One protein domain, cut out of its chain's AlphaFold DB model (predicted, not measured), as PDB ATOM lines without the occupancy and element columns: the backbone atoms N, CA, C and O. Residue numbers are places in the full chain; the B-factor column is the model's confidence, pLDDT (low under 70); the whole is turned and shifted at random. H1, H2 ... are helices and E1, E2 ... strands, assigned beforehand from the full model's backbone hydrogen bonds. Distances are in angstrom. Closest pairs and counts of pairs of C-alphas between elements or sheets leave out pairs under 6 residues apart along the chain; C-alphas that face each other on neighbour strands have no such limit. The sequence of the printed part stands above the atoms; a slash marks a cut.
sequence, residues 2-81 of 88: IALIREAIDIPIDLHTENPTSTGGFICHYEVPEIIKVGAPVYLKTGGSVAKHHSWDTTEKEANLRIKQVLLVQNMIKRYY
ATOM      1  N   ILE A   2      10.003  -9.886  49.210       94.50
ATOM      2  CA  ILE A   2       9.137  -9.456  50.335       94.50
ATOM      3  C   ILE A   2       9.848  -9.536  51.697       94.50
ATOM      4  O   ILE A   2       9.761  -8.585  52.461       94.50
ATOM      5  N   ALA A   3      10.617 -10.599  51.961       96.38
ATOM      6  CA  ALA A   3      11.412 -10.724  53.189       96.38
ATOM      7  C   ALA A   3      12.378  -9.541  53.405       96.38
ATOM      8  O   ALA A   3      12.424  -8.967  54.483       96.38
ATOM      9  N   LEU A   4      13.077  -9.109  52.350       97.31
ATOM     10  CA  LEU A   4      14.008  -7.974  52.419       97.31
ATOM     11  C   LEU A   4      13.276  -6.646  52.649       97.31
ATOM     12  O   LEU A   4      13.785  -5.773  53.340       97.31
ATOM     13  N   ILE A   5      12.068  -6.491  52.092       96.69
ATOM     14  CA  ILE A   5      11.214  -5.338  52.410       96.69
ATOM     15  C   ILE A   5      10.855  -5.390  53.896       96.69
ATOM     16  O   ILE A   5      11.015  -4.392  54.587       96.69
ATOM     17  N   ARG A   6      10.427  -6.553  54.404       96.25
ATOM     18  CA  ARG A   6      10.082  -6.724  55.817       96.25
ATOM     19  C   ARG A   6      11.252  -6.411  56.750       96.25
ATOM     20  O   ARG A   6      11.007  -5.826  57.795       96.25
ATOM     21  N   GLU A   7      12.484  -6.748  56.380       97.50
ATOM     22  CA  GLU A   7      13.685  -6.397  57.155       97.50
ATOM     23  C   GLU A   7      13.940  -4.884  57.226       97.50
ATOM     24  O   GLU A   7      14.492  -4.399  58.209       97.50
ATOM     25  N   ALA A   8      13.539  -4.131  56.200       97.94
ATOM     26  CA  ALA A   8      13.825  -2.703  56.089       97.94
ATOM     27  C   ALA A   8      12.768  -1.791  56.735       97.94
ATOM     28  O   ALA A   8      13.033  -0.607  56.943       97.94
ATOM     29  N   ILE A   9      11.566  -2.302  57.009       97.31
ATOM     30  CA  ILE A   9      10.443  -1.518  57.542       97.31
ATOM     31  C   ILE A   9       9.818  -2.200  58.756       97.31
ATOM     32  O   ILE A   9       9.942  -3.407  58.932       97.31
ATOM     33  N   ASP A  10       9.048  -1.465  59.552       96.56
ATOM     34  CA  ASP A  10       8.326  -1.948  60.743       96.56
ATOM     35  C   ASP A  10       6.790  -1.825  60.633       96.56
ATOM     36  O   ASP A  10       6.055  -2.351  61.467       96.56
ATOM     37  N   ILE A  11       6.277  -1.211  59.560       96.75
ATOM     38  CA  ILE A  11       4.834  -1.049  59.299       96.75
ATOM     39  C   ILE A  11       4.207  -2.251  58.557       96.75
ATOM     40  O   ILE A  11       4.929  -3.016  57.906       96.75
ATOM     41  N   PRO A  12       2.872  -2.450  58.599       96.38
ATOM     42  CA  PRO A  12       2.201  -3.483  57.804       96.38
ATOM     43  C   PRO A  12       2.360  -3.289  56.291       96.38
ATOM     44  O   PRO A  12       2.322  -2.162  55.797       96.38
ATOM     45  N   ILE A  13       2.498  -4.393  55.550       96.75
ATOM     46  CA  ILE A  13       2.641  -4.373  54.086       96.75
ATOM     47  C   ILE A  13       1.303  -4.703  53.436       96.75
ATOM     48  O   ILE A  13       0.706  -5.739  53.712       96.75
ATOM     49  N   ASP A  14       0.845  -3.839  52.542       96.38
ATOM     50  CA  ASP A  14      -0.423  -4.010  51.847       96.38
ATOM     51  C   ASP A  14      -0.194  -4.607  50.450       96.38
ATOM     52  O   ASP A  14       0.398  -3.967  49.577       96.38
ATOM     53  N   LEU A  15      -0.600  -5.863  50.248       95.19
ATOM     54  CA  LEU A  15      -0.193  -6.679  49.103       95.19
ATOM     55  C   LEU A  15      -1.387  -7.143  48.277       95.19
ATOM     56  O   LEU A  15      -2.358  -7.690  48.793       95.19
ATOM     57  N   HIS A  16      -1.275  -6.988  46.960       94.00
ATOM     58  CA  HIS A  16      -2.199  -7.597  46.011       94.00
ATOM     59  C   HIS A  16      -1.946  -9.098  45.919       94.00
ATOM     60  O   HIS A  16      -0.852  -9.514  45.547       94.00
ATOM     61  N   THR A  17      -2.967  -9.901  46.230       95.31
ATOM     62  CA  THR A  17      -2.940 -11.351  45.978       95.31
ATOM     63  C   THR A  17      -3.432 -11.694  44.575       95.31
ATOM     64  O   THR A  17      -3.224 -12.792  44.070       95.31
ATOM     65  N   GLU A  18      -4.085 -10.737  43.926       94.19
ATOM     66  CA  GLU A  18      -4.550 -10.825  42.553       94.19
ATOM     67  C   GLU A  18      -4.863  -9.431  42.009       94.19
ATOM     68  O   GLU A  18      -5.058  -8.478  42.772       94.19
ATOM     69  N   ASN A  19      -4.954  -9.325  40.685       92.94
ATOM     70  CA  ASN A  19      -5.240  -8.070  40.003       92.94
ATOM     71  C   ASN A  19      -6.239  -8.223  38.845       92.94
ATOM     72  O   ASN A  19      -6.361  -9.310  38.279       92.94
ATOM     73  N   PRO A  20      -6.918  -7.127  38.454       91.81
ATOM     74  CA  PRO A  20      -7.724  -7.079  37.238       91.81
ATOM     75  C   PRO A  20      -6.921  -7.472  35.996       91.81
ATOM     76  O   PRO A  20      -5.711  -7.226  35.912       91.81
ATOM     77  N   THR A  21      -7.607  -7.984  34.973       89.50
ATOM     78  CA  THR A  21      -6.987  -8.295  33.672       89.50
ATOM     79  C   THR A  21      -6.302  -7.076  33.050       89.50
ATOM     80  O   THR A  21      -5.238  -7.215  32.452       89.50
ATOM     81  N   SER A  22      -6.849  -5.869  33.245       90.38
ATOM     82  CA  SER A  22      -6.253  -4.625  32.737       90.38
ATOM     83  C   SER A  22      -4.855  -4.325  33.291       90.38
ATOM     84  O   SER A  22      -4.133  -3.525  32.709       90.38
ATOM     85  N   THR A  23      -4.473  -4.936  34.415       88.69
ATOM     86  CA  THR A  23      -3.177  -4.738  35.084       88.69
ATOM     87  C   THR A  23      -2.441  -6.056  35.287       88.69
ATOM     88  O   THR A  23      -1.893  -6.332  36.354       88.69
ATOM     89  N   GLY A  24      -2.468  -6.898  34.255       88.81
ATOM     90  CA  GLY A  24      -1.707  -8.145  34.181       88.81
ATOM     91  C   GLY A  24      -2.481  -9.394  34.596       88.81
ATOM     92  O   GLY A  24      -2.064 -10.486  34.231       88.81
ATOM     93  N   GLY A  25      -3.612  -9.264  35.301       88.06
ATOM     94  CA  GLY A  25      -4.530 -10.382  35.553       88.06
ATOM     95  C   GLY A  25      -3.953 -11.550  36.355       88.06
ATOM     96  O   GLY A  25      -4.457 -12.666  36.236       88.06
ATOM     97  N   PHE A  26      -2.881 -11.337  37.120       91.06
ATOM     98  CA  PHE A  26      -2.243 -12.419  37.865       91.06
ATOM     99  C   PHE A  26      -3.069 -12.840  39.089       91.06
ATOM    100  O   PHE A  26      -3.839 -12.052  39.645       91.06
ATOM    101  N   ILE A  27      -2.843 -14.079  39.525       93.88
ATOM    102  CA  ILE A  27      -3.382 -14.670  40.753       93.88
ATOM    103  C   ILE A  27      -2.206 -15.309  41.493       93.88
ATOM    104  O   ILE A  27      -1.522 -16.146  40.912       93.88
ATOM    105  N   CYS A  28      -1.975 -14.932  42.752       94.56
ATOM    106  CA  CYS A  28      -0.907 -15.483  43.592       94.56
ATOM    107  C   CYS A  28      -1.431 -16.077  44.914       94.56
ATOM    108  O   CYS A  28      -0.811 -15.971  45.975       94.56
ATOM    109  N   HIS A  29      -2.617 -16.700  44.870       96.56
ATOM    110  CA  HIS A  29      -3.259 -17.324  46.036       96.56
ATOM    111  C   HIS A  29      -2.417 -18.446  46.654       96.56
ATOM    112  O   HIS A  29      -2.507 -18.682  47.858       96.56
ATOM    113  N   TYR A  30      -1.606 -19.136  45.847       96.38
ATOM    114  CA  TYR A  30      -0.761 -20.245  46.296       96.38
ATOM    115  C   TYR A  30       0.475 -19.778  47.059       96.38
ATOM    116  O   TYR A  30       0.956 -20.487  47.939       96.38
ATOM    117  N   GLU A  31       0.945 -18.572  46.769       96.69
ATOM    118  CA  GLU A  31       2.095 -17.945  47.403       96.69
ATOM    119  C   GLU A  31       1.718 -17.263  48.721       96.69
ATOM    120  O   GLU A  31       2.592 -17.032  49.553       96.69
ATOM    121  N   VAL A  32       0.430 -16.973  48.952       97.81
ATOM    122  CA  VAL A  32      -0.052 -16.290  50.166       97.81
ATOM    123  C   VAL A  32       0.497 -16.892  51.468       97.81
ATOM    124  O   VAL A  32       0.978 -16.115  52.293       97.81
ATOM    125  N   PRO A  33       0.478 -18.222  51.696       98.06
ATOM    126  CA  PRO A  33       1.035 -18.803  52.919       98.06
ATOM    127  C   PRO A  33       2.508 -18.432  53.141       98.06
ATOM    128  O   PRO A  33       2.897 -18.101  54.257       98.06
ATOM    129  N   GLU A  34       3.316 -18.430  52.078       97.81
ATOM    130  CA  GLU A  34       4.734 -18.064  52.143       97.81
ATOM    131  C   GLU A  34       4.927 -16.552  52.314       97.81
ATOM    132  O   GLU A  34       5.759 -16.117  53.105       97.81
ATOM    133  N   ILE A  35       4.102 -15.740  51.643       97.38
ATOM    134  CA  ILE A  35       4.083 -14.281  51.807       97.38
ATOM    135  C   ILE A  35       3.843 -13.904  53.272       97.38
ATOM    136  O   ILE A  35       4.544 -13.039  53.795       97.38
ATOM    137  N   ILE A  36       2.884 -14.552  53.945       97.75
ATOM    138  CA  ILE A  36       2.613 -14.295  55.365       97.75
ATOM    139  C   ILE A  36       3.830 -14.692  56.208       97.75
ATOM    140  O   ILE A  36       4.274 -13.882  57.019       97.75
ATOM    141  N   LYS A  37       4.402 -15.887  55.992       97.06
ATOM    142  CA  LYS A  37       5.567 -16.378  56.754       97.06
ATOM    143  C   LYS A  37       6.733 -15.397  56.757       97.06
ATOM    144  O   LYS A  37       7.335 -15.177  57.803       97.06
ATOM    145  N   VAL A  38       7.052 -14.816  55.601       97.19
ATOM    146  CA  VAL A  38       8.243 -13.961  55.450       97.19
ATOM    147  C   VAL A  38       7.955 -12.464  55.564       97.19
ATOM    148  O   VAL A  38       8.883 -11.675  55.714       97.19
ATOM    149  N   GLY A  39       6.692 -12.054  55.423       96.81
ATOM    150  CA  GLY A  39       6.303 -10.650  55.274       96.81
ATOM    151  C   GLY A  39       5.420 -10.094  56.385       96.81
ATOM    152  O   GLY A  39       5.199  -8.882  56.408       96.81
ATOM    153  N   ALA A  40       4.887 -10.934  57.282       96.75
ATOM    154  CA  ALA A  40       3.950 -10.494  58.314       96.75
ATOM    155  C   ALA A  40       4.506  -9.332  59.173       96.75
ATOM    156  O   ALA A  40       5.698  -9.321  59.483       96.75
ATOM    157  N   PRO A  41       3.659  -8.367  59.594       96.88
ATOM    158  CA  PRO A  41       2.222  -8.262  59.308       96.88
ATOM    159  C   PRO A  41       1.920  -7.786  57.875       96.88
ATOM    160  O   PRO A  41       2.541  -6.845  57.376       96.88
ATOM    161  N   VAL A  42       0.930  -8.416  57.231       97.25
ATOM    162  CA  VAL A  42       0.487  -8.085  55.865       97.25
ATOM    163  C   VAL A  42      -1.031  -7.958  55.762       97.25
ATOM    164  O   VAL A  42      -1.767  -8.695  56.419       97.25
ATOM    165  N   TYR A  43      -1.493  -7.075  54.880       97.12
ATOM    166  CA  TYR A  43      -2.864  -7.055  54.377       97.12
ATOM    167  C   TYR A  43      -2.914  -7.728  53.004       97.12
ATOM    168  O   TYR A  43      -2.078  -7.471  52.140       97.12
ATOM    169  N   LEU A  44      -3.897  -8.606  52.808       96.56
ATOM    170  CA  LEU A  44      -4.059  -9.389  51.583       96.56
ATOM    171  C   LEU A  44      -5.228  -8.847  50.759       96.56
ATOM    172  O   LEU A  44      -6.385  -9.219  50.982       96.56
ATOM    173  N   LYS A  45      -4.943  -7.991  49.776       94.69
ATOM    174  CA  LYS A  45      -5.959  -7.476  48.850       94.69
ATOM    175  C   LYS A  45      -6.385  -8.562  47.877       94.69
ATOM    176  O   LYS A  45      -5.716  -8.820  46.879       94.69
ATOM    177  N   THR A  46      -7.536  -9.145  48.180       95.38
ATOM    178  CA  THR A  46      -8.152 -10.243  47.434       95.38
ATOM    179  C   THR A  46      -9.505  -9.790  46.875       95.38
ATOM    180  O   THR A  46     -10.196  -8.975  47.481       95.38
ATOM    181  N   GLY A  47      -9.903 -10.307  45.719       93.50
ATOM    182  CA  GLY A  47     -11.110  -9.937  44.968       93.50
ATOM    183  C   GLY A  47     -10.831  -9.081  43.721       93.50
ATOM    184  O   GLY A  47     -11.761  -8.756  42.984       93.50
ATOM    185  N   GLY A  48      -9.576  -8.687  43.475       91.06
ATOM    186  CA  GLY A  48      -9.186  -7.843  42.346       91.06
ATOM    187  C   GLY A  48      -9.390  -8.492  40.974       91.06
ATOM    188  O   GLY A  48      -9.697  -7.779  40.022       91.06
ATOM    189  N   SER A  49      -9.296  -9.822  40.870       92.62
ATOM    190  CA  SER A  49      -9.402 -10.548  39.589       92.62
ATOM    191  C   SER A  49     -10.810 -10.529  38.987       92.62
ATOM    192  O   SER A  49     -10.984 -10.736  37.789       92.62
ATOM    193  N   VAL A  50     -11.825 -10.254  39.812       92.62
ATOM    194  CA  VAL A  50     -13.227 -10.155  39.380       92.62
ATOM    195  C   VAL A  50     -13.501  -8.829  38.665       92.62
ATOM    196  O   VAL A  50     -14.391  -8.756  37.819       92.62
ATOM    197  N   ALA A  51     -12.758  -7.770  38.994       89.06
ATOM    198  CA  ALA A  51     -12.911  -6.473  38.345       89.06
ATOM    199  C   ALA A  51     -12.273  -6.486  36.951       89.06
ATOM    200  O   ALA A  51     -11.199  -7.053  36.756       89.06
ATOM    201  N   LYS A  52     -12.889  -5.800  35.979       83.62
ATOM    202  CA  LYS A  52     -12.288  -5.663  34.640       83.62
ATOM    203  C   LYS A  52     -11.188  -4.604  34.597       83.62
ATOM    204  O   LYS A  52     -10.194  -4.794  33.901       83.62
ATOM    205  N   HIS A  53     -11.371  -3.507  35.333       86.31
ATOM    206  CA  HIS A  53     -10.404  -2.419  35.476       86.31
ATOM    207  C   HIS A  53     -10.472  -1.780  36.871       86.31
ATOM    208  O   HIS A  53     -11.310  -2.144  37.697       86.31
ATOM    209  N   HIS A  54      -9.577  -0.834  37.155       83.12
ATOM    210  CA  HIS A  54      -9.624  -0.041  38.388       83.12
ATOM    211  C   HIS A  54     -10.867   0.854  38.443       83.12
ATOM    212  O   HIS A  54     -11.409   1.219  37.403       83.12
ATOM    213  N   SER A  55     -11.310   1.212  39.651       84.06
ATOM    214  CA  SER A  55     -12.521   2.027  39.864       84.06
ATOM    215  C   SER A  55     -13.774   1.426  39.209       84.06
ATOM    216  O   SER A  55     -14.567   2.126  38.590       84.06
ATOM    217  N   TRP A  56     -13.913   0.100  39.299       81.12
ATOM    218  CA  TRP A  56     -15.049  -0.650  38.769       81.12
ATOM    219  C   TRP A  56     -16.189  -0.722  39.786       81.12
ATOM    220  O   TRP A  56     -16.005  -1.272  40.882       81.12
ATOM    221  N   ASP A  57     -17.368  -0.239  39.395       89.19
ATOM    222  CA  ASP A  57     -18.582  -0.368  40.196       89.19
ATOM    223  C   ASP A  57     -18.969  -1.838  40.333       89.19
ATOM    224  O   ASP A  57     -19.201  -2.548  39.357       89.19
ATOM    225  N   THR A  58     -18.994  -2.313  41.573       90.19
ATOM    226  CA  THR A  58     -19.198  -3.730  41.864       90.19
ATOM    227  C   THR A  58     -20.680  -4.017  42.040       90.19
ATOM    228  O   THR A  58     -21.314  -3.527  42.971       90.19
ATOM    229  N   THR A  59     -21.223  -4.857  41.164       95.12
ATOM    230  CA  THR A  59     -22.577  -5.403  41.310       95.12
ATOM    231  C   THR A  59     -22.643  -6.424  42.449       95.12
ATOM    232  O   THR A  59     -21.633  -7.009  42.841       95.12
ATOM    233  N   GLU A  60     -23.844  -6.733  42.942       96.69
ATOM    234  CA  GLU A  60     -24.043  -7.784  43.953       96.69
ATOM    235  C   GLU A  60     -23.477  -9.143  43.500       96.69
ATOM    236  O   GLU A  60     -22.824  -9.860  44.263       96.69
ATOM    237  N   LYS A  61     -23.671  -9.492  42.224       96.00
ATOM    238  CA  LYS A  61     -23.122 -10.718  41.637       96.00
ATOM    239  C   LYS A  61     -21.595 -10.738  41.715       96.00
ATOM    240  O   LYS A  61     -21.010 -11.754  42.083       96.00
ATOM    241  N   GLU A  62     -20.944  -9.633  41.371       95.12
ATOM    242  CA  GLU A  62     -19.486  -9.519  41.424       95.12
ATOM    243  C   GLU A  62     -18.978  -9.511  42.866       95.12
ATOM    244  O   GLU A  62     -17.982 -10.170  43.150       95.12
ATOM    245  N   ALA A  63     -19.685  -8.867  43.799       94.56
ATOM    246  CA  ALA A  63     -19.358  -8.919  45.222       94.56
ATOM    247  C   ALA A  63     -19.338 -10.371  45.734       94.56
ATOM    248  O   ALA A  63     -18.365 -10.794  46.359       94.56
ATOM    249  N   ASN A  64     -20.344 -11.173  45.370       97.06
ATOM    250  CA  ASN A  64     -20.378 -12.604  45.683       97.06
ATOM    251  C   ASN A  64     -19.178 -13.370  45.095       97.06
ATOM    252  O   ASN A  64     -18.625 -14.258  45.746       97.06
ATOM    253  N   LEU A  65     -18.740 -13.035  43.879       96.31
ATOM    254  CA  LEU A  65     -17.547 -13.640  43.276       96.31
ATOM    255  C   LEU A  65     -16.256 -13.216  43.990       96.31
ATOM    256  O   LEU A  65     -15.373 -14.051  44.179       96.31
ATOM    257  N   ARG A  66     -16.151 -11.963  44.446       95.00
ATOM    258  CA  ARG A  66     -15.002 -11.484  45.232       95.00
ATOM    259  C   ARG A  66     -14.902 -12.196  46.578       95.00
ATOM    260  O   ARG A  66     -13.816 -12.622  46.960       95.00
ATOM    261  N   ILE A  67     -16.032 -12.409  47.255       96.00
ATOM    262  CA  ILE A  67     -16.087 -13.189  48.503       96.00
ATOM    263  C   ILE A  67     -15.570 -14.618  48.272       96.00
ATOM    264  O   ILE A  67     -14.825 -15.146  49.097       96.00
ATOM    265  N   LYS A  68     -15.893 -15.238  47.128       97.00
ATOM    266  CA  LYS A  68     -15.344 -16.559  46.776       97.00
ATOM    267  C   LYS A  68     -13.819 -16.540  46.635       97.00
ATOM    268  O   LYS A  68     -13.186 -17.485  47.094       97.00
ATOM    269  N   GLN A  69     -13.222 -15.481  46.080       96.88
ATOM    270  CA  GLN A  69     -11.756 -15.353  46.026       96.88
ATOM    271  C   GLN A  69     -11.143 -15.290  47.430       96.88
ATOM    272  O   GLN A  69     -10.178 -15.995  47.716       96.88
ATOM    273  N   VAL A  70     -11.757 -14.529  48.343       96.69
ATOM    274  CA  VAL A  70     -11.330 -14.474  49.753       96.69
ATOM    275  C   VAL A  70     -11.390 -15.860  50.400       96.69
ATOM    276  O   VAL A  70     -10.447 -16.259  51.080       96.69
ATOM    277  N   LEU A  71     -12.461 -16.623  50.158       97.69
ATOM    278  CA  LEU A  71     -12.588 -17.991  50.668       97.69
ATOM    279  C   LEU A  71     -11.470 -18.908  50.143       97.69
ATOM    280  O   LEU A  71     -10.932 -19.705  50.909       97.69
ATOM    281  N   LEU A  72     -11.097 -18.788  48.865       97.56
ATOM    282  CA  LEU A  72      -9.998 -19.566  48.286       97.56
ATOM    283  C   LEU A  72      -8.665 -19.240  48.963       97.56
ATOM    284  O   LEU A  72      -7.970 -20.158  49.392       97.56
ATOM    285  N   VAL A  73      -8.348 -17.956  49.145       97.94
ATOM    286  CA  VAL A  73      -7.139 -17.530  49.869       97.94
ATOM    287  C   VAL A  73      -7.150 -18.036  51.314       97.94
ATOM    288  O   VAL A  73      -6.162 -18.611  51.770       97.94
ATOM    289  N   GLN A  74      -8.272 -17.913  52.029       97.25
ATOM    290  CA  GLN A  74      -8.386 -18.452  53.388       97.25
ATOM    291  C   GLN A  74      -8.167 -19.966  53.436       97.25
ATOM    292  O   GLN A  74      -7.538 -20.460  54.370       97.25
ATOM    293  N   ASN A  75      -8.660 -20.711  52.444       98.12
ATOM    294  CA  ASN A  75      -8.431 -22.150  52.359       98.12
ATOM    295  C   ASN A  75      -6.948 -22.476  52.138       98.12
ATOM    296  O   ASN A  75      -6.452 -23.431  52.735       98.12
ATOM    297  N   MET A  76      -6.234 -21.678  51.337       98.19
ATOM    298  CA  MET A  76      -4.787 -21.828  51.153       98.19
ATOM    299  C   MET A  76      -4.031 -21.595  52.461       98.19
ATOM    300  O   MET A  76      -3.208 -22.425  52.841       98.19
ATOM    301  N   ILE A  77      -4.363 -20.532  53.197       98.06
ATOM    302  CA  ILE A  77      -3.757 -20.244  54.505       98.06
ATOM    303  C   ILE A  77      -4.028 -21.397  55.477       98.06
ATOM    304  O   ILE A  77      -3.094 -21.992  56.000       98.06
ATOM    305  N   LYS A  78      -5.294 -21.794  55.652       98.06
ATOM    306  CA  LYS A  78      -5.677 -22.874  56.578       98.06
ATOM    307  C   LYS A  78      -5.011 -24.211  56.258       98.06
ATOM    308  O   LYS A  78      -4.755 -24.990  57.169       98.06
ATOM    309  N   ARG A  79      -4.766 -24.505  54.977       98.31
ATOM    310  CA  ARG A  79      -4.162 -25.774  54.552       98.31
ATOM    311  C   ARG A  79      -2.639 -25.781  54.677       98.31
ATOM    312  O   ARG A  79      -2.091 -26.820  55.026       98.31
ATOM    313  N   TYR A  80      -1.972 -24.673  54.362       98.38
ATOM    314  CA  TYR A  80      -0.512 -24.647  54.185       98.38
ATOM    315  C   TYR A  80       0.240 -23.785  55.211       98.38
ATOM    316  O   TYR A  80       1.471 -23.845  55.262       98.38
ATOM    317  N   TYR A  81      -0.471 -22.991  56.015       98.19
ATOM    318  CA  TYR A  81       0.073 -22.210  57.131       98.19
ATOM    319  C   TYR A  81      -1.001 -21.939  58.216       98.19
ATOM    320  O   TYR A  81      -1.394 -20.787  58.433       98.19
TER     321      TYR A  81
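This is residues 2 to 81 of the 88 residues of an uncharacterized protein of Methanobrevibacter cuticularis (UniProt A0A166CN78). Look first for a short ribbon of two parallel strands, E1 and E2, in the middle of the domain, with the two short helices H1 and H2 side by side near the end where the strands begin, and with one long helix, H3, slanting along the length of the domain and packing on H2 with its residues 73 to 80 alone. Beyond the other end of the ribbon the chain makes two long loops, residues 17 to 31, which fold back to H2, and residues 46 to 59, which lead to the first residue of H3. You have 80 printed residues with three named helices and two named strands, in the order H1, E1, H2, E2, H3; the class is mostly helix, and the sheet, E1 next to E2, is parallel. The whole is compact, with a radius of gyration of the C-alphas of 13.4 A, and the C-alphas span 39 by 27 by 19 A along their three main axes.

Find C-alpha 2 at (9.137, -9.456, 50.335); there H1 begins, and it runs from Ile 2 to Ala 8. Go on to C-alpha 13 at (2.641, -4.373, 54.086), where strand E1 starts; it covers residues 13 to 16 and is 10.0 A long from first to last C-alpha. After residues 17 to 31 you reach H2, residues 32 to 39, and soon after it strand E2, residues 42 to 45, which is 9.5 A long. Pass residues 46 to 59 and look at Glu 60: from there H3 runs 30.7 A to Tyr 80, whose C-alpha is at (-0.512, -24.647, 54.185).

Start at the sheet, where E1 and E2 are parallel neighbours with 25 degrees between their directions. Look at C-alphas 13 and 42, which face each other at 4.6 A, and then at 16 and 45, which face each other at 4.7 A. Across the pair, N 43 and O 13 are 2.8 A apart and N 15 and O 43 are 2.9 A apart, both within hydrogen-bond range. E1, H2 and E2 form a strand-helix-strand unit, two parallel neighbour strands with a helix between them along the chain, and its crossover is right-handed. The closest C-alphas of H2 and E2 are those of Ile 36 and Val 42, 6.6 A apart; those of E1 and H2 are Ile 13 and Gly 39, 7.4 A apart. Step outward to H1, which touches H2: their closest C-alphas are those of Ala 3 and Val 38, at 5.1 A. The two run the same way at a shallow tilt of 20 degrees. H3 touches H2 with residues 73 to 80 alone, and the closest C-alphas are those of Pro 33 and Ile 77, at 5.2 A. Their lines stand at a steep tilt of 66 degrees, and they run the same way. H1 and H3 are apart, as are H1 and E2, and E1 and H3. In H1, H2 and H3 every O i to N i+4 pair is within hydrogen-bond range.

Measure the size from Ala 8 to Lys 61, whose C-alphas are the two farthest apart, at 40.5 A. The printed part runs from residue 2 to residue 81 with no cut, and the C-alphas of Ile 2 and Tyr 81 are 17.1 A apart. The links from E1 to H2, 15 residues, and from E2 to H3, 14 residues, are long; those from H1 to E1 and from H2 to E2 are tight. Read the B-factor column for the model's confidence: the mean pLDDT of the printed part is 94.7, and no printed residue is under 70.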